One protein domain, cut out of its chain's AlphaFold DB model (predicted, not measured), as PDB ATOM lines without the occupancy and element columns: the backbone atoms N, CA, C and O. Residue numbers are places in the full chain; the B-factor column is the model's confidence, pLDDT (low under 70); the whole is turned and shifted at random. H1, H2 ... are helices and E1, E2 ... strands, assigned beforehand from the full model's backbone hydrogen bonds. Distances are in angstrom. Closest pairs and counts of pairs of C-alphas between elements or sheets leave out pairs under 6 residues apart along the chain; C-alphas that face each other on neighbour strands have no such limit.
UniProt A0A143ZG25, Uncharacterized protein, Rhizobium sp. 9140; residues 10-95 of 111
ATOM      1  N   ALA A  10      14.165 -46.268  16.631       97.12
ATOM      2  CA  ALA A  10      14.558 -47.637  16.306       97.12
ATOM      3  C   ALA A  10      15.326 -48.288  17.470       97.12
ATOM      4  O   ALA A  10      15.046 -49.436  17.825       97.12
ATOM      5  N   LEU A  11      16.219 -47.536  18.123       97.50
ATOM      6  CA  LEU A  11      16.927 -47.969  19.326       97.50
ATOM      7  C   LEU A  11      15.965 -48.234  20.492       97.50
ATOM      8  O   LEU A  11      16.038 -49.302  21.100       97.50
ATOM      9  N   GLN A  12      15.034 -47.321  20.788       97.62
ATOM     10  CA  GLN A  12      14.036 -47.519  21.849       97.62
ATOM     11  C   GLN A  12      13.183 -48.769  21.617       97.62
ATOM     12  O   GLN A  12      12.962 -49.539  22.552       97.62
ATOM     13  N   ALA A  13      12.750 -49.014  20.378       97.50
ATOM     14  CA  ALA A  13      11.983 -50.205  20.033       97.50
ATOM     15  C   ALA A  13      12.797 -51.497  20.217       97.50
ATOM     16  O   ALA A  13      12.291 -52.465  20.787       97.50
ATOM     17  N   ALA A  14      14.064 -51.509  19.793       98.00
ATOM     18  CA  ALA A  14      14.940 -52.667  19.955       98.00
ATOM     19  C   ALA A  14      15.276 -52.949  21.429       98.00
ATOM     20  O   ALA A  14      15.262 -54.106  21.860       98.00
ATOM     21  N   VAL A  15      15.514 -51.901  22.227       98.25
ATOM     22  CA  VAL A  15      15.698 -52.014  23.681       98.25
ATOM     23  C   VAL A  15      14.429 -52.562  24.330       98.25
ATOM     24  O   VAL A  15      14.501 -53.544  25.065       98.25
ATOM     25  N   PHE A  16      13.255 -52.004  24.020       98.19
ATOM     26  CA  PHE A  16      11.983 -52.493  24.555       98.19
ATOM     27  C   PHE A  16      11.745 -53.972  24.225       98.19
ATOM     28  O   PHE A  16      11.370 -54.740  25.112       98.19
ATOM     29  N   ALA A  17      11.993 -54.384  22.978       97.75
ATOM     30  CA  ALA A  17      11.846 -55.771  22.547       97.75
ATOM     31  C   ALA A  17      12.814 -56.708  23.287       97.75
ATOM     32  O   ALA A  17      12.412 -57.782  23.728       97.75
ATOM     33  N   THR A  18      14.062 -56.278  23.480       98.31
ATOM     34  CA  THR A  18      15.081 -57.046  24.211       98.31
ATOM     35  C   THR A  18      14.689 -57.238  25.674       98.31
ATOM     36  O   THR A  18      14.720 -58.358  26.178       98.31
ATOM     37  N   LEU A  19      14.270 -56.166  26.354       98.12
ATOM     38  CA  LEU A  19      13.876 -56.234  27.763       98.12
ATOM     39  C   LEU A  19      12.575 -57.025  27.956       98.12
ATOM     40  O   LEU A  19      12.490 -57.855  28.857       98.12
ATOM     41  N   SER A  20      11.580 -56.819  27.090       97.25
ATOM     42  CA  SER A  20      10.300 -57.540  27.154       97.25
ATOM     43  C   SER A  20      10.419 -59.010  26.734       97.25
ATOM     44  O   SER A  20       9.551 -59.811  27.066       97.25
ATOM     45  N   GLY A  21      11.482 -59.375  26.010       97.12
ATOM     46  CA  GLY A  21      11.800 -60.756  25.653       97.12
ATOM     47  C   GLY A  21      12.516 -61.545  26.756       97.12
ATOM     48  O   GLY A  21      12.597 -62.770  26.666       97.12
ATOM     49  N   ASP A  22      13.024 -60.886  27.802       97.94
ATOM     50  CA  ASP A  22      13.704 -61.568  28.901       97.94
ATOM     51  C   ASP A  22      12.710 -62.100  29.940       97.94
ATOM     52  O   ASP A  22      12.134 -61.352  30.730       97.94
ATOM     53  N   ALA A  23      12.548 -63.423  29.987       96.88
ATOM     54  CA  ALA A  23      11.584 -64.074  30.875       96.88
ATOM     55  C   ALA A  23      11.833 -63.784  32.368       96.88
ATOM     56  O   ALA A  23      10.880 -63.672  33.137       96.88
ATOM     57  N   ALA A  24      13.097 -63.650  32.786       95.81
ATOM     58  CA  ALA A  24      13.437 -63.351  34.177       95.81
ATOM     59  C   ALA A  24      13.026 -61.923  34.561       95.81
ATOM     60  O   ALA A  24      12.459 -61.710  35.634       95.81
ATOM     61  N   LEU A  25      13.267 -60.958  33.672       96.81
ATOM     62  CA  LEU A  25      12.840 -59.581  33.856       96.81
ATOM     63  C   LEU A  25      11.312 -59.456  33.859       96.81
ATOM     64  O   LEU A  25      10.759 -58.845  34.770       96.81
ATOM     65  N   VAL A  26      10.617 -60.097  32.913       96.38
ATOM     66  CA  VAL A  26       9.144 -60.116  32.874       96.38
ATOM     67  C   VAL A  26       8.560 -60.745  34.141       96.38
ATOM     68  O   VAL A  26       7.628 -60.192  34.720       96.38
ATOM     69  N   ALA A  27       9.131 -61.847  34.633       95.50
ATOM     70  CA  ALA A  27       8.680 -62.474  35.875       95.50
ATOM     71  C   ALA A  27       8.872 -61.572  37.108       95.50
ATOM     72  O   ALA A  27       8.059 -61.618  38.030       95.50
ATOM     73  N   ALA A  28       9.927 -60.750  37.132       94.56
ATOM     74  CA  ALA A  28      10.195 -59.824  38.230       94.56
ATOM     75  C   ALA A  28       9.283 -58.584  38.213       94.56
ATOM     76  O   ALA A  28       8.900 -58.099  39.277       94.56
ATOM     77  N   LEU A  29       8.958 -58.064  37.025       95.38
ATOM     78  CA  LEU A  29       8.173 -56.834  36.849       95.38
ATOM     79  C   LEU A  29       6.659 -57.088  36.766       95.38
ATOM     80  O   LEU A  29       5.860 -56.213  37.092       95.38
ATOM     81  N   GLY A  30       6.259 -58.285  36.334       92.50
ATOM     82  CA  GLY A  30       4.876 -58.610  36.005       92.50
ATOM     83  C   GLY A  30       4.409 -58.004  34.677       92.50
ATOM     84  O   GLY A  30       5.112 -57.235  34.012       92.50
ATOM     85  N   ASP A  31       3.189 -58.367  34.281       86.62
ATOM     86  CA  ASP A  31       2.592 -57.926  33.020       86.62
ATOM     87  C   ASP A  31       2.492 -56.398  32.944       86.62
ATOM     88  O   ASP A  31       1.950 -55.739  33.835       86.62
ATOM     89  N   GLY A  32       2.998 -55.826  31.849       87.50
ATOM     90  CA  GLY A  32       2.999 -54.377  31.632       87.50
ATOM     91  C   GLY A  32       3.990 -53.603  32.509       87.50
ATOM     92  O   GLY A  32       3.935 -52.376  32.538       87.50
ATOM     93  N   GLY A  33       4.908 -54.290  33.195       95.62
ATOM     94  CA  GLY A  33       5.920 -53.666  34.046       95.62
ATOM     95  C   GLY A  33       7.048 -52.945  33.297       95.62
ATOM     96  O   GLY A  33       7.950 -52.425  33.943       95.62
ATOM     97  N   ILE A  34       7.018 -52.893  31.959       97.25
ATOM     98  CA  ILE A  34       7.926 -52.093  31.122       97.25
ATOM     99  C   ILE A  34       7.086 -51.120  30.292       97.25
ATOM    100  O   ILE A  34       6.170 -51.540  29.584       97.25
ATOM    101  N   HIS A  35       7.396 -49.828  30.353       96.44
ATOM    102  CA  HIS A  35       6.678 -48.786  29.612       96.44
ATOM    103  C   HIS A  35       7.566 -47.562  29.337       96.44
ATOM    104  O   HIS A  35       8.596 -47.380  29.972       96.44
ATOM    105  N   ASP A  36       7.184 -46.698  28.401       94.81
ATOM    106  CA  ASP A  36       7.905 -45.460  28.043       94.81
ATOM    107  C   ASP A  36       7.186 -44.179  28.514       94.81
ATOM    108  O   ASP A  36       7.789 -43.135  28.761       94.81
ATOM    109  N   ARG A  37       5.878 -44.264  28.733       90.62
ATOM    110  CA  ARG A  37       5.061 -43.188  29.306       90.62
ATOM    111  C   ARG A  37       5.070 -43.187  30.832       90.62
ATOM    112  O   ARG A  37       5.319 -44.205  31.478       90.62
ATOM    113  N   LEU A  38       4.750 -42.040  31.422       87.31
ATOM    114  CA  LEU A  38       4.412 -41.965  32.842       87.31
ATOM    115  C   LEU A  38       3.019 -42.574  33.056       87.31
ATOM    116  O   LEU A  38       2.078 -42.238  32.336       87.31
ATOM    117  N   LEU A  39       2.897 -43.480  34.023       89.00
ATOM    118  CA  LEU A  39       1.640 -44.138  34.376       89.00
ATOM    119  C   LEU A  39       1.243 -43.748  35.797       89.00
ATOM    120  O   LEU A  39       1.985 -44.010  36.746       89.00
ATOM    121  N   GLU A  40       0.061 -43.157  35.955       88.06
ATOM    122  CA  GLU A  40      -0.535 -42.975  37.277       88.06
ATOM    123  C   GLU A  40      -0.918 -44.344  37.855       88.06
ATOM    124  O   GLU A  40      -1.586 -45.143  37.198       88.06
ATOM    125  N   GLY A  41      -0.467 -44.640  39.076       87.88
ATOM    126  CA  GLY A  41      -0.775 -45.909  39.745       87.88
ATOM    127  C   GLY A  41      -0.055 -47.138  39.176       87.88
ATOM    128  O   GLY A  41      -0.564 -48.252  39.319       87.88
ATOM    129  N   ALA A  42       1.108 -46.963  38.534       90.38
ATOM    130  CA  ALA A  42       1.952 -48.082  38.112       90.38
ATOM    131  C   ALA A  42       2.239 -49.034  39.285       90.38
ATOM    132  O   ALA A  42       2.628 -48.604  40.372       90.38
ATOM    133  N   LYS A  43       2.063 -50.339  39.058       91.88
ATOM    134  CA  LYS A  43       2.398 -51.357  40.058       91.88
ATOM    135  C   LYS A  43       3.911 -51.525  40.115       91.88
ATOM    136  O   LYS A  43       4.567 -51.585  39.081       91.88
ATOM    137  N   HIS A  44       4.451 -51.611  41.323       93.25
ATOM    138  CA  HIS A  44       5.869 -51.861  41.533       93.25
ATOM    139  C   HIS A  44       6.180 -53.366  41.637       93.25
ATOM    140  O   HIS A  44       5.355 -54.108  42.175       93.25
ATOM    141  N   PRO A  45       7.390 -53.794  41.230       94.88
ATOM    142  CA  PRO A  45       8.407 -52.980  40.560       94.88
ATOM    143  C   PRO A  45       8.099 -52.770  39.065       94.88
ATOM    144  O   PRO A  45       7.465 -53.609  38.441       94.88
ATOM    145  N   TYR A  46       8.588 -51.671  38.484       96.56
ATOM    146  CA  TYR A  46       8.494 -51.411  37.041       96.56
ATOM    147  C   TYR A  46       9.791 -50.819  36.470       96.56
ATOM    148  O   TYR A  46      10.632 -50.279  37.200       96.56
ATOM    149  N   LEU A  47       9.928 -50.910  35.147       97.56
ATOM    150  CA  LEU A  47      10.921 -50.230  34.327       97.56
ATOM    151  C   LEU A  47      10.253 -49.174  33.451       97.56
ATOM    152  O   LEU A  47       9.313 -49.466  32.712       97.56
ATOM    153  N   ARG A  48      10.802 -47.961  33.476       97.56
ATOM    154  CA  ARG A  48      10.399 -46.885  32.575       97.56
ATOM    155  C   ARG A  48      11.531 -46.515  31.620       97.56
ATOM    156  O   ARG A  48      12.609 -46.139  32.073       97.56
ATOM    157  N   LEU A  49      11.277 -46.562  30.315       97.69
ATOM    158  CA  LEU A  49      12.130 -45.947  29.292       97.69
ATOM    159  C   LEU A  49      11.860 -44.439  29.324       97.69
ATOM    160  O   LEU A  49      10.894 -43.956  28.744       97.69
ATOM    161  N   ALA A  50      12.626 -43.710  30.131       96.81
ATOM    162  CA  ALA A  50      12.261 -42.365  30.568       96.81
ATOM    163  C   ALA A  50      12.572 -41.273  29.541       96.81
ATOM    164  O   ALA A  50      11.931 -40.220  29.573       96.81
ATOM    165  N   GLY A  51      13.532 -41.521  28.652       95.81
ATOM    166  CA  GLY A  51      13.896 -40.595  27.592       95.81
ATOM    167  C   GLY A  51      15.111 -41.057  26.801       95.81
ATOM    168  O   GLY A  51      15.839 -41.964  27.215       95.81
ATOM    169  N   ILE A  52      15.310 -40.399  25.666       97.06
ATOM    170  CA  ILE A  52      16.463 -40.548  24.789       97.06
ATOM    171  C   ILE A  52      16.884 -39.158  24.315       97.06
ATOM    172  O   ILE A  52      16.061 -38.386  23.823       97.06
ATOM    173  N   GLU A  53      18.157 -38.840  24.499       97.44
ATOM    174  CA  GLU A  53      18.780 -37.627  23.980       97.44
ATOM    175  C   GLU A  53      19.712 -38.022  22.836       97.44
ATOM    176  O   GLU A  53      20.472 -38.981  22.970       97.44
ATOM    177  N   SER A  54      19.629 -37.309  21.713       97.00
ATOM    178  CA  SER A  54      20.422 -37.590  20.514       97.00
ATOM    179  C   SER A  54      21.372 -36.440  20.211       97.00
ATOM    180  O   SER A  54      20.971 -35.274  20.258       97.00
ATOM    181  N   SER A  55      22.598 -36.773  19.834       96.56
ATOM    182  CA  SER A  55      23.598 -35.839  19.321       96.56
ATOM    183  C   SER A  55      24.147 -36.331  17.984       96.56
ATOM    184  O   SER A  55      24.165 -37.527  17.697       96.56
ATOM    185  N   ASP A  56      24.580 -35.388  17.146       95.00
ATOM    186  CA  ASP A  56      25.272 -35.716  15.902       95.00
ATOM    187  C   ASP A  56      26.621 -36.377  16.214       95.00
ATOM    188  O   ASP A  56      27.422 -35.851  16.988       95.00
ATOM    189  N   TRP A  57      26.858 -37.528  15.592       93.69
ATOM    190  CA  TRP A  57      28.118 -38.268  15.631       93.69
ATOM    191  C   TRP A  57      28.600 -38.587  14.209       93.69
ATOM    192  O   TRP A  57      29.225 -39.615  13.941       93.69
ATOM    193  N   SER A  58      28.271 -37.715  13.259       92.00
ATOM    194  CA  SER A  58      28.723 -37.848  11.881       92.00
ATOM    195  C   SER A  58      30.240 -37.691  11.777       92.00
ATOM    196  O   SER A  58      30.861 -36.841  12.421       92.00
ATOM    197  N   THR A  59      30.853 -38.502  10.923       89.44
ATOM    198  CA  THR A  59      32.242 -38.318  10.501       89.44
ATOM    199  C   THR A  59      32.282 -37.436   9.249       89.44
ATOM    200  O   THR A  59      31.260 -36.994   8.727       89.44
ATOM    201  N   ALA A  60      33.481 -37.192   8.714       86.81
ATOM    202  CA  ALA A  60      33.619 -36.522   7.421       86.81
ATOM    203  C   ALA A  60      33.024 -37.334   6.247       86.81
ATOM    204  O   ALA A  60      32.821 -36.773   5.170       86.81
ATOM    205  N   SER A  61      32.789 -38.636   6.433       89.62
ATOM    206  CA  SER A  61      32.401 -39.580   5.381       89.62
ATOM    207  C   SER A  61      31.041 -40.241   5.602       89.62
ATOM    208  O   SER A  61      30.383 -40.583   4.621       89.62
ATOM    209  N   GLU A  62      30.589 -40.399   6.846       91.75
ATOM    210  CA  GLU A  62      29.359 -41.116   7.175       91.75
ATOM    211  C   GLU A  62      28.491 -40.336   8.174       91.75
ATOM    212  O   GLU A  62      29.019 -39.816   9.161       91.75
ATOM    213  N   PRO A  63      27.159 -40.286   7.973       91.81
ATOM    214  CA  PRO A  63      26.248 -39.785   8.992       91.81
ATOM    215  C   PRO A  63      26.195 -40.742  10.191       91.81
ATOM    216  O   PRO A  63      26.237 -41.963  10.022       91.81
ATOM    217  N   GLY A  64      26.059 -40.190  11.395       94.25
ATOM    218  CA  GLY A  64      25.963 -40.962  12.631       94.25
ATOM    219  C   GLY A  64      25.235 -40.197  13.730       94.25
ATOM    220  O   GLY A  64      25.215 -38.971  13.735       94.25
ATOM    221  N   GLU A  65      24.649 -40.929  14.672       96.81
ATOM    222  CA  GLU A  65      24.013 -40.370  15.865       96.81
ATOM    223  C   GLU A  65      24.541 -41.098  17.105       96.81
ATOM    224  O   GLU A  65      24.712 -42.320  17.095       96.81
ATOM    225  N   GLU A  66      24.784 -40.350  18.178       97.25
ATOM    226  CA  GLU A  66      24.965 -40.900  19.520       97.25
ATOM    227  C   GLU A  66      23.669 -40.703  20.315       97.25
ATOM    228  O   GLU A  66      23.008 -39.667  20.217       97.25
ATOM    229  N   HIS A  67      23.295 -41.715  21.100       97.88
ATOM    230  CA  HIS A  67      22.065 -41.713  21.883       97.88
ATOM    231  C   HIS A  67      22.331 -42.005  23.358       97.88
ATOM    232  O   HIS A  67      22.762 -43.103  23.718       97.88
ATOM    233  N   ALA A  68      21.969 -41.063  24.223       98.06
ATOM    234  CA  ALA A  68      21.921 -41.263  25.665       98.06
ATOM    235  C   ALA A  68      20.492 -41.646  26.083       98.06
ATOM    236  O   ALA A  68      19.597 -40.803  26.136       98.06
ATOM    237  N   MET A  69      20.262 -42.931  26.369       97.88
ATOM    238  CA  MET A  69      18.964 -43.439  26.828       97.88
ATOM    239  C   MET A  69      18.921 -43.579  28.351       97.88
ATOM    240  O   MET A  69      19.784 -44.214  28.955       97.88
ATOM    241  N   THR A  70      17.859 -43.061  28.970       98.12
ATOM    242  CA  THR A  70      17.607 -43.220  30.408       98.12
ATOM    243  C   THR A  70      16.563 -44.304  30.657       98.12
ATOM    244  O   THR A  70      15.424 -44.199  30.202       98.12
ATOM    245  N   ILE A  71      16.933 -45.322  31.438       98.00
ATOM    246  CA  ILE A  71      16.031 -46.385  31.897       98.00
ATOM    247  C   ILE A  71      15.931 -46.320  33.420       98.00
ATOM    248  O   ILE A  71      16.926 -46.441  34.134       98.00
ATOM    249  N   GLU A  72      14.718 -46.144  33.926       96.88
ATOM    250  CA  GLU A  72      14.437 -46.004  35.347       96.88
ATOM    251  C   GLU A  72      13.845 -47.294  35.909       96.88
ATOM    252  O   GLU A  72      12.731 -47.675  35.557       96.88
ATOM    253  N   ALA A  73      14.553 -47.934  36.839       96.06
ATOM    254  CA  ALA A  73      13.979 -48.981  37.673       96.06
ATOM    255  C   ALA A  73      13.342 -48.368  38.924       96.06
ATOM    256  O   ALA A  73      13.950 -47.539  39.611       96.06
ATOM    257  N   ARG A  74      12.099 -48.759  39.217       94.44
ATOM    258  CA  ARG A  74      11.315 -48.231  40.339       94.44
ATOM    259  C   ARG A  74      10.734 -49.374  41.159       94.44
ATOM    260  O   ARG A  74       9.880 -50.116  40.683       94.44
ATOM    261  N   GLY A  75      11.188 -49.497  42.400       93.19
ATOM    262  CA  GLY A  75      10.699 -50.481  43.369       93.19
ATOM    263  C   GLY A  75       9.592 -49.924  44.257       93.19
ATOM    264  O   GLY A  75       9.316 -48.727  44.227       93.19
ATOM    265  N   GLY A  76       8.977 -50.806  45.042       87.56
ATOM    266  CA  GLY A  76       8.015 -50.431  46.077       87.56
ATOM    267  C   GLY A  76       8.687 -50.106  47.413       87.56
ATOM    268  O   GLY A  76       9.907 -49.955  47.507       87.56
ATOM    269  N   GLU A  77       7.881 -50.033  48.469       78.12
ATOM    270  CA  GLU A  77       8.371 -49.914  49.844       78.12
ATOM    271  C   GLU A  77       9.179 -51.163  50.259       78.12
ATOM    272  O   GLU A  77       8.928 -52.266  49.776       78.12
ATOM    273  N   GLY A  78      10.155 -51.008  51.163       73.81
ATOM    274  CA  GLY A  78      10.949 -52.139  51.684       73.81
ATOM    275  C   GLY A  78      12.390 -52.256  51.165       73.81
ATOM    276  O   GLY A  78      13.077 -53.223  51.489       73.81
ATOM    277  N   GLY A  79      12.886 -51.258  50.425       79.88
ATOM    278  CA  GLY A  79      14.309 -51.100  50.098       79.88
ATOM    279  C   GLY A  79      14.689 -51.420  48.647       79.88
ATOM    280  O   GLY A  79      13.891 -51.891  47.845       79.88
ATOM    281  N   ASN A  80      15.952 -51.151  48.299       90.81
ATOM    282  CA  ASN A  80      16.404 -51.090  46.902       90.81
ATOM    283  C   ASN A  80      16.925 -52.412  46.319       90.81
ATOM    284  O   ASN A  80      17.364 -52.415  45.173       90.81
ATOM    285  N   LYS A  81      16.899 -53.531  47.056       93.38
ATOM    286  CA  LYS A  81      17.487 -54.801  46.582       93.38
ATOM    287  C   LYS A  81      16.913 -55.229  45.226       93.38
ATOM    288  O   LYS A  81      17.671 -55.418  44.282       93.38
ATOM    289  N   VAL A  82      15.585 -55.279  45.118       91.88
ATOM    290  CA  VAL A  82      14.879 -55.653  43.880       91.88
ATOM    291  C   VAL A  82      15.214 -54.694  42.734       91.88
ATOM    292  O   VAL A  82      15.448 -55.122  41.609       91.88
ATOM    293  N   VAL A  83      15.316 -53.392  43.017       95.56
ATOM    294  CA  VAL A  83      15.689 -52.374  42.018       95.56
ATOM    295  C   VAL A  83      17.109 -52.600  41.498       95.56
ATOM    296  O   VAL A  83      17.336 -52.493  40.296       95.56
ATOM    297  N   GLN A  84      18.055 -52.936  42.378       96.25
ATOM    298  CA  GLN A  84      19.438 -53.221  41.990       96.25
ATOM    299  C   GLN A  84      19.547 -54.517  41.177       96.25
ATOM    300  O   GLN A  84      20.288 -54.558  40.198       96.25
ATOM    301  N   GLU A  85      18.781 -55.550  41.530       96.31
ATOM    302  CA  GLU A  85      18.712 -56.804  40.769       96.31
ATOM    303  C   GLU A  85      18.153 -56.573  39.356       96.31
ATOM    304  O   GLU A  85      18.747 -57.018  38.373       96.31
ATOM    305  N   ILE A  86      17.071 -55.794  39.243       97.19
ATOM    306  CA  ILE A  86      16.491 -55.379  37.959       97.19
ATOM    307  C   ILE A  86      17.504 -54.570  37.142       97.19
ATOM    308  O   ILE A  86      17.744 -54.886  35.978       97.19
ATOM    309  N   ALA A  87      18.137 -53.556  37.737       97.38
ATOM    310  CA  ALA A  87      19.127 -52.730  37.049       97.38
ATOM    311  C   ALA A  87      20.332 -53.559  36.571       97.38
ATOM    312  O   ALA A  87      20.812 -53.362  35.454       97.38
ATOM    313  N   GLY A  88      20.790 -54.521  37.378       98.00
ATOM    314  CA  GLY A  88      21.837 -55.466  36.997       98.00
ATOM    315  C   GLY A  88      21.432 -56.343  35.812       98.00
ATOM    316  O   GLY A  88      22.220 -56.511  34.880       98.00
ATOM    317  N   ARG A  89      20.190 -56.844  35.791       98.06
ATOM    318  CA  ARG A  89      19.668 -57.625  34.662       98.06
ATOM    319  C   ARG A  89      19.566 -56.790  33.387       98.06
ATOM    320  O   ARG A  89      20.025 -57.245  32.346       98.06
ATOM    321  N   VAL A  90      19.045 -55.564  33.472       98.38
ATOM    322  CA  VAL A  90      18.984 -54.622  32.340       98.38
ATOM    323  C   VAL A  90      20.380 -54.351  31.783       98.38
ATOM    324  O   VAL A  90      20.592 -54.466  30.579       98.38
ATOM    325  N   ARG A  91      21.361 -54.062  32.648       98.19
ATOM    326  CA  ARG A  91      22.758 -53.867  32.229       98.19
ATOM    327  C   ARG A  91      23.311 -55.099  31.516       98.19
ATOM    328  O   ARG A  91      23.932 -54.938  30.475       98.19
ATOM    329  N   ALA A  92      23.067 -56.300  32.035       98.19
ATOM    330  CA  ALA A  92      23.538 -57.540  31.422       98.19
ATOM    331  C   ALA A  92      22.895 -57.829  30.053       98.19
ATOM    332  O   ALA A  92      23.549 -58.403  29.191       98.19
ATOM    333  N   LEU A  93      21.634 -57.436  29.852       98.31
ATOM    334  CA  LEU A  93      20.928 -57.616  28.579       98.31
ATOM    335  C   LEU A  93      21.370 -56.619  27.502       98.31
ATOM    336  O   LEU A  93      21.289 -56.940  26.322       98.31
ATOM    337  N   LEU A  94      21.789 -55.414  27.898       98.44
ATOM    338  CA  LEU A  94      22.055 -54.317  26.962       98.44
ATOM    339  C   LEU A  94      23.546 -54.041  26.736       98.44
ATOM    340  O   LEU A  94      23.911 -53.551  25.672       98.44
ATOM    341  N   HIS A  95      24.417 -54.328  27.704       98.12
ATOM    342  CA  HIS A  95      25.845 -54.042  27.570       98.12
ATOM    343  C   HIS A  95      26.475 -54.841  26.425       98.12
ATOM    344  O   HIS A  95      26.442 -56.070  26.443       98.12
TER     345      HIS A  95
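What this domain is: This is residues 10 to 95 of the 111 residues of an uncharacterized protein of Rhizobium sp. 9140 (UniProt A0A143ZG25). A long two-stranded hairpin, E1 and E2, runs the length of the domain, and three helices, H1, H2 and H3, gather over one face of it, leaving the turn of the hairpin, residues 57 to 64, at one end of the longest axis. Residues 30 to 45 make a wide loop between H2 and E1, tied to E1 by a short parallel pairing of residues 34 to 35 with 47 to 48. The printed part has 86 residues, with three named helices and two named strands in the order H1 H2 E1 E2 H3; the sheet E1 - E2 is antiparallel, and the class is mixed, helices and strands. The whole is only just loose, close to compact, with a radius of gyration of the C-alphas of 14.8 A, and its outline, 52 by 26 by 21 A, is only just a rod.

Where its parts are: H1, residues 10 to 20, begins at C-alpha 10 at (14.558, -47.637, 16.306) and is 15.3 A long from first to last C-alpha. H2, residues 23 to 29, is 10.0 A long. E1, residues 46 to 56, spans 31.2 A and ends at C-alpha 56 at (25.272, -35.716, 15.902). E2, residues 65 to 74, spans 28.7 A. H3, residues 81 to 94, is 20.2 A long and ends at C-alpha 94 at (22.055, -54.317, 26.962).

How they stand to each other: E1 and E2 form a hairpin of antiparallel strands, their directions at 163 degrees; N 46 and O 74 are 3.0 A apart and N 55 and O 66 are 2.9 A apart, both within hydrogen-bond range. The closest C-alphas of H1 and E1 are those of Gln 12 and Leu 49, 7.8 A apart. H1 and E2 are near each other, with 6 pairs of C-alphas within 10 A. The closest C-alphas of E2 and H3 are those of Ala 73 and Val 83, 5.8 A apart. H3 touches H1 with residues 90 to 94 alone, the closest C-alphas being those of Leu 19 and Val 90, 7.0 A apart, at a steep tilt of 52 degrees, opposite ways. H2 and H3 only just touch, with 3 pairs of C-alphas within 8 A, the closest those of Leu 25 and Ile 86, 6.9 A apart. H1 and H2 only just touch, with 3 such pairs, and only at the corner; the closest are those of Ser 20 and Val 26, 6.4 A apart. H2 and E2 are apart. In H1, H2 and H3 every O i to N i+4 pair is within hydrogen-bond range.

The domain as a whole: The two C-alphas farthest apart, those of Ser 61 and Gly 78, are 52.6 A from each other. The printed part has no cut. The link from H2 to E1, 16 residues, is long. The mean pLDDT of the printed part is 94.5, and no printed residue is under 70.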